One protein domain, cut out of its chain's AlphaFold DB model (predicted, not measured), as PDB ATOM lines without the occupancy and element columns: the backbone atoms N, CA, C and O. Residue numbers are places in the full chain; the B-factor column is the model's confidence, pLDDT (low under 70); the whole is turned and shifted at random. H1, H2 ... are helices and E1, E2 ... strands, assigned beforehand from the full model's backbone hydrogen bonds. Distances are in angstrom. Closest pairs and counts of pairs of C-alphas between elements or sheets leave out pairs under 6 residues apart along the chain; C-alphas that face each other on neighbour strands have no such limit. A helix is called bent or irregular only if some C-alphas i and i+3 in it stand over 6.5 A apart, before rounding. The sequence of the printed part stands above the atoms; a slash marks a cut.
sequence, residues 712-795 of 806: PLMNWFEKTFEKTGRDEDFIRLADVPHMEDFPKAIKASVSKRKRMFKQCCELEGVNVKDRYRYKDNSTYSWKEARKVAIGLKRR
ATOM      1  N   PRO A 712     -31.294 -15.180  20.867       69.19
ATOM      2  CA  PRO A 712     -31.268 -13.984  20.023       69.19
ATOM      3  C   PRO A 712     -32.598 -13.228  20.018       69.19
ATOM      4  O   PRO A 712     -32.626 -12.020  19.793       69.19
ATOM      5  N   LEU A 713     -33.713 -13.938  20.249       77.00
ATOM      6  CA  LEU A 713     -35.041 -13.331  20.264       77.00
ATOM      7  C   LEU A 713     -35.256 -12.455  21.491       77.00
ATOM      8  O   LEU A 713     -35.784 -11.360  21.348       77.00
ATOM      9  N   MET A 714     -34.880 -12.945  22.674       74.25
ATOM     10  CA  MET A 714     -35.084 -12.214  23.923       74.25
ATOM     11  C   MET A 714     -34.166 -10.996  24.004       74.25
ATOM     12  O   MET A 714     -34.615  -9.913  24.355       74.25
ATOM     13  N   ASN A 715     -32.918 -11.132  23.551       72.38
ATOM     14  CA  ASN A 715     -31.996 -10.002  23.456       72.38
ATOM     15  C   ASN A 715     -32.512  -8.927  22.481       72.38
ATOM     16  O   ASN A 715     -32.551  -7.742  22.804       72.38
ATOM     17  N   TRP A 716     -32.988  -9.334  21.297       83.81
ATOM     18  CA  TRP A 716     -33.656  -8.404  20.385       83.81
ATOM     19  C   TRP A 716     -34.912  -7.794  21.007       83.81
ATOM     20  O   TRP A 716     -35.152  -6.606  20.836       83.81
ATOM     21  N   PHE A 717     -35.697  -8.566  21.760       82.69
ATOM     22  CA  PHE A 717     -36.883  -8.055  22.438       82.69
ATOM     23  C   PHE A 717     -36.531  -6.934  23.432       82.69
ATOM     24  O   PHE A 717     -37.125  -5.862  23.367       82.69
ATOM     25  N   GLU A 718     -35.547  -7.148  24.309       80.50
ATOM     26  CA  GLU A 718     -35.122  -6.171  25.326       80.50
ATOM     27  C   GLU A 718     -34.519  -4.897  24.718       80.50
ATOM     28  O   GLU A 718     -34.764  -3.786  25.209       80.50
ATOM     29  N   LYS A 719     -33.751  -5.052  23.631       83.06
ATOM     30  CA  LYS A 719     -33.136  -3.939  22.894       83.06
ATOM     31  C   LYS A 719     -34.141  -3.146  22.068       83.06
ATOM     32  O   LYS A 719     -34.011  -1.933  21.970       83.06
ATOM     33  N   THR A 720     -35.131  -3.805  21.475       87.81
ATOM     34  CA  THR A 720     -36.050  -3.176  20.514       87.81
ATOM     35  C   THR A 720     -37.292  -2.599  21.181       87.81
ATOM     36  O   THR A 720     -37.866  -1.634  20.675       87.81
ATOM     37  N   PHE A 721     -37.726  -3.161  22.311       88.88
ATOM     38  CA  PHE A 721     -38.960  -2.757  22.977       88.88
ATOM     39  C   PHE A 721     -38.714  -2.249  24.396       88.88
ATOM     40  O   PHE A 721     -37.831  -2.711  25.118       88.88
ATOM     41  N   GLU A 722     -39.536  -1.292  24.804       90.12
ATOM     42  CA  GLU A 722     -39.626  -0.801  26.171       90.12
ATOM     43  C   GLU A 722     -41.035  -1.025  26.721       90.12
ATOM     44  O   GLU A 722     -42.038  -0.913  26.010       90.12
ATOM     45  N   LYS A 723     -41.112  -1.352  28.013       88.44
ATOM     46  CA  LYS A 723     -42.383  -1.465  28.728       88.44
ATOM     47  C   LYS A 723     -42.779  -0.088  29.224       88.44
ATOM     48  O   LYS A 723     -42.106   0.469  30.085       88.44
ATOM     49  N   THR A 724     -43.885   0.433  28.721       85.50
ATOM     50  CA  THR A 724     -44.398   1.744  29.130       85.50
ATOM     51  C   THR A 724     -45.519   1.622  30.155       85.50
ATOM     52  O   THR A 724     -45.791   2.568  30.891       85.50
ATOM     53  N   GLY A 725     -46.189   0.462  30.209       74.00
ATOM     54  CA  GLY A 725     -47.351   0.230  31.072       74.00
ATOM     55  C   GLY A 725     -48.595   1.038  30.679       74.00
ATOM     56  O   GLY A 725     -49.597   0.982  31.390       74.00
ATOM     57  N   ARG A 726     -48.553   1.782  29.566       81.75
ATOM     58  CA  ARG A 726     -49.682   2.566  29.061       81.75
ATOM     59  C   ARG A 726     -50.502   1.732  28.091       81.75
ATOM     60  O   ARG A 726     -49.963   1.158  27.152       81.75
ATOM     61  N   ASP A 727     -51.817   1.717  28.274       79.56
ATOM     62  CA  ASP A 727     -52.728   0.950  27.419       79.56
ATOM     63  C   ASP A 727     -52.697   1.414  25.945       79.56
ATOM     64  O   ASP A 727     -52.951   0.631  25.030       79.56
ATOM     65  N   GLU A 728     -52.358   2.676  25.685       81.75
ATOM     66  CA  GLU A 728     -52.235   3.223  24.328       81.75
ATOM     67  C   GLU A 728     -51.031   2.679  23.540       81.75
ATOM     68  O   GLU A 728     -51.094   2.623  22.311       81.75
ATOM     69  N   ASP A 729     -49.988   2.208  24.228       88.31
ATOM     70  CA  ASP A 729     -48.803   1.624  23.606       88.31
ATOM     71  C   ASP A 729     -48.997   0.120  23.430       88.31
ATOM     72  O   ASP A 729     -49.128  -0.635  24.397       88.31
ATOM     73  N   PHE A 730     -49.019  -0.352  22.187       90.75
ATOM     74  CA  PHE A 730     -49.152  -1.778  21.918       90.75
ATOM     75  C   PHE A 730     -48.411  -2.215  20.660       90.75
ATOM     76  O   PHE A 730     -48.314  -1.490  19.670       90.75
ATOM     77  N   ILE A 731     -47.975  -3.475  20.664       91.94
ATOM     78  CA  ILE A 731     -47.376  -4.139  19.505       91.94
ATOM     79  C   ILE A 731     -48.295  -5.263  19.036       91.94
ATOM     80  O   ILE A 731     -48.677  -6.153  19.803       91.94
ATOM     81  N   ARG A 732     -48.651  -5.265  17.747       91.19
ATOM     82  CA  ARG A 732     -49.387  -6.385  17.148       91.19
ATOM     83  C   ARG A 732     -48.424  -7.534  16.897       91.19
ATOM     84  O   ARG A 732     -47.468  -7.395  16.137       91.19
ATOM     85  N   LEU A 733     -48.741  -8.718  17.421       90.69
ATOM     86  CA  LEU A 733     -47.946  -9.927  17.167       90.69
ATOM     87  C   LEU A 733     -47.876 -10.259  15.669       90.69
ATOM     88  O   LEU A 733     -46.985 -10.977  15.232       90.69
ATOM     89  N   ALA A 734     -48.834  -9.777  14.872       88.69
ATOM     90  CA  ALA A 734     -48.830  -9.959  13.429       88.69
ATOM     91  C   ALA A 734     -47.650  -9.272  12.728       88.69
ATOM     92  O   ALA A 734     -47.182  -9.831  11.740       88.69
ATOM     93  N   ASP A 735     -47.178  -8.146  13.261       90.44
ATOM     94  CA  ASP A 735     -46.204  -7.266  12.610       90.44
ATOM     95  C   ASP A 735     -44.762  -7.702  12.913       90.44
ATOM     96  O   ASP A 735     -43.879  -7.601  12.068       90.44
ATOM     97  N   VAL A 736     -44.546  -8.281  14.097       89.62
ATOM     98  CA  VAL A 736     -43.237  -8.708  14.621       89.62
ATOM     99  C   VAL A 736     -42.418  -9.557  13.636       89.62
ATOM    100  O   VAL A 736     -41.257  -9.229  13.413       89.62
ATOM    101  N   PRO A 737     -42.954 -10.619  12.995       86.75
ATOM    102  CA  PRO A 737     -42.151 -11.461  12.101       86.75
ATOM    103  C   PRO A 737     -41.668 -10.763  10.826       86.75
ATOM    104  O   PRO A 737     -40.869 -11.360  10.103       86.75
ATOM    105  N   HIS A 738     -42.215  -9.580  10.529       86.12
ATOM    106  CA  HIS A 738     -41.950  -8.780   9.336       86.12
ATOM    107  C   HIS A 738     -41.079  -7.552   9.628       86.12
ATOM    108  O   HIS A 738     -40.806  -6.785   8.711       86.12
ATOM    109  N   MET A 739     -40.652  -7.353  10.878       87.56
ATOM    110  CA  MET A 739     -39.725  -6.279  11.227       87.56
ATOM    111  C   MET A 739     -38.356  -6.543  10.586       87.56
ATOM    112  O   MET A 739     -37.859  -7.669  10.627       87.56
ATOM    113  N   GLU A 740     -37.759  -5.516   9.977       85.19
ATOM    114  CA  GLU A 740     -36.491  -5.632   9.232       85.19
ATOM    115  C   GLU A 740     -35.321  -6.093  10.111       85.19
ATOM    116  O   GLU A 740     -34.439  -6.829   9.666       85.19
ATOM    117  N   ASP A 741     -35.356  -5.698  11.380       85.06
ATOM    118  CA  ASP A 741     -34.397  -6.018  12.430       85.06
ATOM    119  C   ASP A 741     -34.731  -7.310  13.194       85.06
ATOM    120  O   ASP A 741     -33.999  -7.678  14.112       85.06
ATOM    121  N   PHE A 742     -35.798  -8.035  12.826       85.12
ATOM    122  CA  PHE A 742     -36.113  -9.317  13.460       85.12
ATOM    123  C   PHE A 742     -34.926 -10.291  13.303       85.12
ATOM    124  O   PHE A 742     -34.418 -10.448  12.186       85.12
ATOM    125  N   PRO A 743     -34.486 -11.000  14.366       79.25
ATOM    126  CA  PRO A 743     -33.218 -11.726  14.341       79.25
ATOM    127  C   PRO A 743     -33.133 -12.747  13.203       79.25
ATOM    128  O   PRO A 743     -33.823 -13.772  13.200       79.25
ATOM    129  N   LYS A 744     -32.231 -12.492  12.243       76.50
ATOM    130  CA  LYS A 744     -32.028 -13.335  11.047       76.50
ATOM    131  C   LYS A 744     -31.601 -14.769  11.391       76.50
ATOM    132  O   LYS A 744     -31.867 -15.687  10.617       76.50
ATOM    133  N   ALA A 745     -30.994 -14.972  12.562       64.00
ATOM    134  CA  ALA A 745     -30.621 -16.286  13.086       64.00
ATOM    135  C   ALA A 745     -31.838 -17.197  13.367       64.00
ATOM    136  O   ALA A 745     -31.719 -18.422  13.332       64.00
ATOM    137  N   ILE A 746     -33.035 -16.635  13.581       70.69
ATOM    138  CA  ILE A 746     -34.247 -17.400  13.907       70.69
ATOM    139  C   ILE A 746     -34.907 -17.927  12.624       70.69
ATOM    140  O   ILE A 746     -35.824 -17.334  12.041       70.69
ATOM    141  N   LYS A 747     -34.478 -19.116  12.198       70.81
ATOM    142  CA  LYS A 747     -35.049 -19.852  11.056       70.81
ATOM    143  C   LYS A 747     -36.340 -20.591  11.446       70.81
ATOM    144  O   LYS A 747     -36.393 -21.815  11.495       70.81
ATOM    145  N   ALA A 748     -37.396 -19.836  11.751       73.19
ATOM    146  CA  ALA A 748     -38.710 -20.363  12.135       73.19
ATOM    147  C   ALA A 748     -39.836 -19.869  11.210       73.19
ATOM    148  O   ALA A 748     -39.742 -18.778  10.645       73.19
ATOM    149  N   SER A 749     -40.924 -20.644  11.088       81.75
ATOM    150  CA  SER A 749     -42.131 -20.222  10.357       81.75
ATOM    151  C   SER A 749     -42.768 -18.982  10.994       81.75
ATOM    152  O   SER A 749     -42.628 -18.757  12.196       81.75
ATOM    153  N   VAL A 750     -43.522 -18.195  10.216       83.00
ATOM    154  CA  VAL A 750     -44.192 -16.972  10.705       83.00
ATOM    155  C   VAL A 750     -45.041 -17.259  11.949       83.00
ATOM    156  O   VAL A 750     -44.928 -16.557  12.950       83.00
ATOM    157  N   SER A 751     -45.828 -18.336  11.939       78.00
ATOM    158  CA  SER A 751     -46.641 -18.751  13.092       78.00
ATOM    159  C   SER A 751     -45.799 -19.090  14.326       78.00
ATOM    160  O   SER A 751     -46.198 -18.769  15.446       78.00
ATOM    161  N   LYS A 752     -44.628 -19.709  14.132       72.81
ATOM    162  CA  LYS A 752     -43.699 -20.046  15.216       72.81
ATOM    163  C   LYS A 752     -43.022 -18.789  15.774       72.81
ATOM    164  O   LYS A 752     -43.003 -18.635  16.987       72.81
ATOM    165  N   ARG A 753     -42.604 -17.838  14.928       82.88
ATOM    166  CA  ARG A 753     -42.056 -16.532  15.356       82.88
ATOM    167  C   ARG A 753     -43.035 -15.746  16.232       82.88
ATOM    168  O   ARG A 753     -42.649 -15.261  17.287       82.88
ATOM    169  N   LYS A 754     -44.321 -15.694  15.852       83.50
ATOM    170  CA  LYS A 754     -45.380 -15.045  16.656       83.50
ATOM    171  C   LYS A 754     -45.535 -15.685  18.033       83.50
ATOM    172  O   LYS A 754     -45.731 -14.984  19.018       83.50
ATOM    173  N   ARG A 755     -45.457 -17.020  18.097       76.44
ATOM    174  CA  ARG A 755     -45.525 -17.769  19.358       76.44
ATOM    175  C   ARG A 755     -44.307 -17.485  20.237       76.44
ATOM    176  O   ARG A 755     -44.493 -17.222  21.414       76.44
ATOM    177  N   MET A 756     -43.107 -17.488  19.663       75.88
ATOM    178  CA  MET A 756     -41.876 -17.198  20.403       75.88
ATOM    179  C   MET A 756     -41.866 -15.759  20.940       75.88
ATOM    180  O   MET A 756     -41.554 -15.545  22.101       75.88
ATOM    181  N   PHE A 757     -42.309 -14.772  20.153       84.31
ATOM    182  CA  PHE A 757     -42.445 -13.394  20.639       84.31
ATOM    183  C   PHE A 757     -43.496 -13.258  21.748       84.31
ATOM    184  O   PHE A 757     -43.295 -12.520  22.709       84.31
ATOM    185  N   LYS A 758     -44.613 -13.993  21.643       83.62
ATOM    186  CA  LYS A 758     -45.606 -14.072  22.722       83.62
ATOM    187  C   LYS A 758     -44.974 -14.604  24.012       83.62
ATOM    188  O   LYS A 758     -45.239 -14.045  25.065       83.62
ATOM    189  N   GLN A 759     -44.125 -15.627  23.917       71.81
ATOM    190  CA  GLN A 759     -43.394 -16.161  25.068       71.81
ATOM    191  C   GLN A 759     -42.445 -15.116  25.668       71.81
ATOM    192  O   GLN A 759     -42.419 -14.980  26.883       71.81
ATOM    193  N   CYS A 760     -41.741 -14.322  24.850       76.50
ATOM    194  CA  CYS A 760     -40.955 -13.186  25.352       76.50
ATOM    195  C   CYS A 760     -41.830 -12.177  26.110       76.50
ATOM    196  O   CYS A 760     -41.469 -11.766  27.204       76.50
ATOM    197  N   CYS A 761     -43.011 -11.833  25.581       78.81
ATOM    198  CA  CYS A 761     -43.959 -10.958  26.281       78.81
ATOM    199  C   CYS A 761     -44.393 -11.553  27.631       78.81
ATOM    200  O   CYS A 761     -44.422 -10.841  28.626       78.81
ATOM    201  N   GLU A 762     -44.716 -12.849  27.669       74.12
ATOM    202  CA  GLU A 762     -45.140 -13.558  28.884       74.12
ATOM    203  C   GLU A 762     -44.028 -13.593  29.945       74.12
ATOM    204  O   GLU A 762     -44.290 -13.271  31.102       74.12
ATOM    205  N   LEU A 763     -42.792 -13.913  29.545       62.50
ATOM    206  CA  LEU A 763     -41.607 -13.900  30.415       62.50
ATOM    207  C   LEU A 763     -41.347 -12.511  31.004       62.50
ATOM    208  O   LEU A 763     -41.010 -12.375  32.174       62.50
ATOM    209  N   GLU A 764     -41.585 -11.480  30.202       74.25
ATOM    210  CA  GLU A 764     -41.427 -10.087  30.585       74.25
ATOM    211  C   GLU A 764     -42.668  -9.499  31.286       74.25
ATOM    212  O   GLU A 764     -42.716  -8.302  31.575       74.25
ATOM    213  N   GLY A 765     -43.694 -10.300  31.583       71.50
ATOM    214  CA  GLY A 765     -44.901  -9.831  32.274       71.50
ATOM    215  C   GLY A 765     -45.749  -8.837  31.466       71.50
ATOM    216  O   GLY A 765     -46.530  -8.076  32.035       71.50
ATOM    217  N   VAL A 766     -45.606  -8.823  30.140       83.88
ATOM    218  CA  VAL A 766     -46.375  -7.990  29.210       83.88
ATOM    219  C   VAL A 766     -47.670  -8.709  28.835       83.88
ATOM    220  O   VAL A 766     -47.664  -9.840  28.346       83.88
ATOM    221  N   ASN A 767     -48.808  -8.044  29.037       83.31
ATOM    222  CA  ASN A 767     -50.116  -8.657  28.827       83.31
ATOM    223  C   ASN A 767     -50.453  -8.770  27.331       83.31
ATOM    224  O   ASN A 767     -50.520  -7.763  26.620       83.31
ATOM    225  N   VAL A 768     -50.713  -9.994  26.860       88.38
ATOM    226  CA  VAL A 768     -51.109 -10.261  25.473       88.38
ATOM    227  C   VAL A 768     -52.609 -10.537  25.390       88.38
ATOM    228  O   VAL A 768     -53.078 -11.584  25.835       88.38
ATOM    229  N   LYS A 769     -53.372  -9.635  24.759       87.25
ATOM    230  CA  LYS A 769     -54.826  -9.782  24.569       87.25
ATOM    231  C   LYS A 769     -55.176 -10.275  23.168       87.25
ATOM    232  O   LYS A 769     -54.639  -9.800  22.166       87.25
ATOM    233  N   ASP A 770     -56.149 -11.181  23.081       86.81
ATOM    234  CA  ASP A 770     -56.639 -11.710  21.801       86.81
ATOM    235  C   ASP A 770     -57.392 -10.673  20.964       86.81
ATOM    236  O   ASP A 770     -57.311 -10.707  19.735       86.81
ATOM    237  N   ARG A 771     -58.101  -9.744  21.613       86.88
ATOM    238  CA  ARG A 771     -58.776  -8.601  20.987       86.88
ATOM    239  C   ARG A 771     -58.535  -7.354  21.818       86.88
ATOM    240  O   ARG A 771     -58.631  -7.401  23.043       86.88
ATOM    241  N   TYR A 772     -58.252  -6.249  21.147       88.12
ATOM    242  CA  TYR A 772     -57.991  -4.972  21.790       88.12
ATOM    243  C   TYR A 772     -58.553  -3.830  20.957       88.12
ATOM    244  O   TYR A 772     -58.256  -3.723  19.765       88.12
ATOM    245  N   ARG A 773     -59.393  -2.999  21.578       86.19
ATOM    246  CA  ARG A 773     -59.942  -1.801  20.944       86.19
ATOM    247  C   ARG A 773     -59.074  -0.607  21.289       86.19
ATOM    248  O   ARG A 773     -58.822  -0.360  22.460       86.19
ATOM    249  N   TYR A 774     -58.679   0.137  20.268       83.12
ATOM    250  CA  TYR A 774     -57.880   1.347  20.393       83.12
ATOM    251  C   TYR A 774     -58.470   2.447  19.512       83.12
ATOM    252  O   TYR A 774     -59.214   2.180  18.561       83.12
ATOM    253  N   LYS A 775     -58.161   3.696  19.847       81.31
ATOM    254  CA  LYS A 775     -58.565   4.859  19.065       81.31
ATOM    255  C   LYS A 775     -57.453   5.177  18.071       81.31
ATOM    256  O   LYS A 775     -56.317   5.403  18.469       81.31
ATOM    257  N   ASP A 776     -57.761   5.146  16.781       77.06
ATOM    258  CA  ASP A 776     -56.799   5.513  15.747       77.06
ATOM    259  C   ASP A 776     -56.744   7.037  15.617       77.06
ATOM    260  O   ASP A 776     -57.710   7.660  15.179       77.06
ATOM    261  N   ASN A 777     -55.610   7.631  15.985       74.12
ATOM    262  CA  ASN A 777     -55.416   9.081  15.988       74.12
ATOM    263  C   ASN A 777     -55.420   9.706  14.582       74.12
ATOM    264  O   ASN A 777     -55.654  10.903  14.458       74.12
ATOM    265  N   SER A 778     -55.208   8.919  13.521       76.31
ATOM    266  CA  SER A 778     -55.239   9.421  12.138       76.31
ATOM    267  C   SER A 778     -56.658   9.542  11.579       76.31
ATOM    268  O   SER A 778     -56.952  10.442  10.798       76.31
ATOM    269  N   THR A 779     -57.560   8.650  11.997       79.50
ATOM    270  CA  THR A 779     -58.945   8.589  11.499       79.50
ATOM    271  C   THR A 779     -59.985   8.966  12.552       79.50
ATOM    272  O   THR A 779     -61.177   8.978  12.256       79.50
ATOM    273  N   TYR A 780     -59.549   9.243  13.786       78.25
ATOM    274  CA  TYR A 780     -60.382   9.514  14.963       78.25
ATOM    275  C   TYR A 780     -61.498   8.476  15.191       78.25
ATOM    276  O   TYR A 780     -62.545   8.781  15.763       78.25
ATOM    277  N   SER A 781     -61.265   7.228  14.776       81.94
ATOM    278  CA  SER A 781     -62.234   6.131  14.845       81.94
ATOM    279  C   SER A 781     -61.752   5.005  15.765       81.94
ATOM    280  O   SER A 781     -60.550   4.790  15.940       81.94
ATOM    281  N   TRP A 782     -62.691   4.280  16.379       82.75
ATOM    282  CA  TRP A 782     -62.373   3.087  17.164       82.75
ATOM    283  C   TRP A 782     -62.070   1.913  16.234       82.75
ATOM    284  O   TRP A 782     -62.914   1.519  15.428       82.75
ATOM    285  N   LYS A 783     -60.881   1.327  16.380       83.31
ATOM    286  CA  LYS A 783     -60.441   0.140  15.641       83.31
ATOM    287  C   LYS A 783     -60.179  -1.015  16.601       83.31
ATOM    288  O   LYS A 783     -59.922  -0.818  17.786       83.31
ATOM    289  N   GLU A 784     -60.253  -2.237  16.088       87.88
ATOM    290  CA  GLU A 784     -59.965  -3.455  16.847       87.88
ATOM    291  C   GLU A 784     -58.743  -4.159  16.248       87.88
ATOM    292  O   GLU A 784     -58.702  -4.452  15.052       87.88
ATOM    293  N   ALA A 785     -57.742  -4.431  17.079       85.38
ATOM    294  CA  ALA A 785     -56.597  -5.264  16.745       85.38
ATOM    295  C   ALA A 785     -56.733  -6.634  17.415       85.38
ATOM    296  O   ALA A 785     -57.295  -6.767  18.504       85.38
ATOM    297  N   ARG A 786     -56.199  -7.669  16.761       87.00
ATOM    298  CA  ARG A 786     -56.150  -9.028  17.309       87.00
ATOM    299  C   ARG A 786     -54.733  -9.380  17.727       87.00
ATOM    300  O   ARG A 786     -53.802  -9.064  16.991       87.00
ATOM    301  N   LYS A 787     -54.599 -10.104  18.841       88.81
ATOM    302  CA  LYS A 787     -53.326 -10.610  19.385       88.81
ATOM    303  C   LYS A 787     -52.289  -9.493  19.530       88.81
ATOM    304  O   LYS A 787     -51.364  -9.384  18.723       88.81
ATOM    305  N   VAL A 788     -52.473  -8.659  20.546       91.06
ATOM    306  CA  VAL A 788     -51.612  -7.504  20.832       91.06
ATOM    307  C   VAL A 788     -50.945  -7.633  22.190       91.06
ATOM    308  O   VAL A 788     -51.584  -8.083  23.136       91.06
ATOM    309  N   ALA A 789     -49.682  -7.230  22.276       90.94
ATOM    310  CA  ALA A 789     -48.968  -7.013  23.526       90.94
ATOM    311  C   ALA A 789     -49.193  -5.556  23.960       90.94
ATOM    312  O   ALA A 789     -48.832  -4.653  23.209       90.94
ATOM    313  N   ILE A 790     -49.841  -5.343  25.107       90.75
ATOM    314  CA  ILE A 790     -50.261  -4.020  25.611       90.75
ATOM    315  C   ILE A 790     -49.239  -3.499  26.622       90.75
ATOM    316  O   ILE A 790     -48.686  -4.284  27.393       90.75
ATOM    317  N   GLY A 791     -49.016  -2.185  26.645       86.94
ATOM    318  CA  GLY A 791     -48.009  -1.538  27.481       86.94
ATOM    319  C   GLY A 791     -46.594  -1.697  26.936       86.94
ATOM    320  O   GLY A 791     -45.641  -1.625  27.713       86.94
ATOM    321  N   LEU A 792     -46.461  -1.960  25.633       90.06
ATOM    322  CA  LEU A 792     -45.190  -2.200  24.956       90.06
ATOM    323  C   LEU A 792     -45.042  -1.219  23.793       90.06
ATOM    324  O   LEU A 792     -45.876  -1.202  22.886       90.06
ATOM    325  N   LYS A 793     -43.959  -0.445  23.803       90.62
ATOM    326  CA  LYS A 793     -43.594   0.484  22.729       90.62
ATOM    327  C   LYS A 793     -42.259   0.049  22.129       90.62
ATOM    328  O   LYS A 793     -41.419  -0.530  22.813       90.62
ATOM    329  N   ARG A 794     -42.060   0.289  20.832       88.75
ATOM    330  CA  ARG A 794     -40.731   0.159  20.223       88.75
ATOM    331  C   ARG A 794     -39.873   1.334  20.693       88.75
ATOM    332  O   ARG A 794     -40.350   2.466  20.646       88.75
ATOM    333  N   ARG A 795     -38.640   1.072  21.123       86.62
ATOM    334  CA  ARG A 795     -37.682   2.135  21.442       86.62
ATOM    335  C   ARG A 795     -37.419   2.953  20.181       86.62
ATOM    336  O   ARG A 795     -37.276   2.393  19.092       86.62
TER     337      ARG A 795
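What this domain is: This is residues 712 to 795 of the 806 residues of the protein "D5_N domain-containing protein" of Tetraselmis sp. GSL018 (UniProt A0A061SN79). A long hairpin, E3 and E4, with both strands sharply bent, reaches with its turn to one end of the domain; near its base short E2 joins E4, and H2 packs across the strands on one face. H1 packs on H2 at a steep tilt, and E1 and E5 pair as a small ribbon. The printed part has 84 residues, with two named helices and five named strands in the order H1 E1 E2 H2 E3 E4 E5; the larger sheet runs E2 E4 E3, antiparallel, and the class is mixed. The whole is compact, with a radius of gyration of the C-alphas of 12.8 A, and elongated, spanning 39 by 23 by 21 A.

How they stand to each other: Start at the strongly twisted sheet of E2, residues 730 to 732, E4, 781 to 790, and E3, 767 to 776. E3 bends by 95 degrees at residue 770, E4 by 105 degrees at 787; in their hairpin N 774 and O 783 are 2.9 A apart, within hydrogen-bond range. N 731 of E2 and O 789 of E4 are also 2.9 A apart. H2, residues 750 to 763, is on one face, making two layers, at a height of 9.8 A over the sheet; its C-alpha 761 is 6.9 A from C-alpha 789, its closest in E4. E2, H2 and E3 form a split strand-helix-strand unit, its two strands the same way with E4 between, and a right-handed crossover. H1, residues 712 to 720, touches H2 at residues 756 to 760 alone, with the closest C-alphas, Met 714 and Cys 760, 6.1 A apart, at a steep tilt of 66 degrees. E4 runs on into E5, residues 792 to 794, whose O 793 is 2.8 A from N 722 of antiparallel E1, residues 721 to 723. In H1 and H2 every O i to N i+4 pair is within hydrogen-bond range.

Where its parts are: Find C-alpha 712 at (-31.268, -13.984, 20.023), where H1 begins. H2 runs 20.1 A from C-alpha 750 at (-44.192, -16.972, 10.705); E3 measures 20.4 A and E4 19.0 A. E5 ends at (-40.731, 0.159, 20.223).

The domain as a whole: Look to Ala 745 and Tyr 780 for the C-alphas farthest apart, 39.4 A. The printed part has no cut; the link from E2 to H2 is long, 17 residues. Residues 712, 745 and 763 are under pLDDT 70.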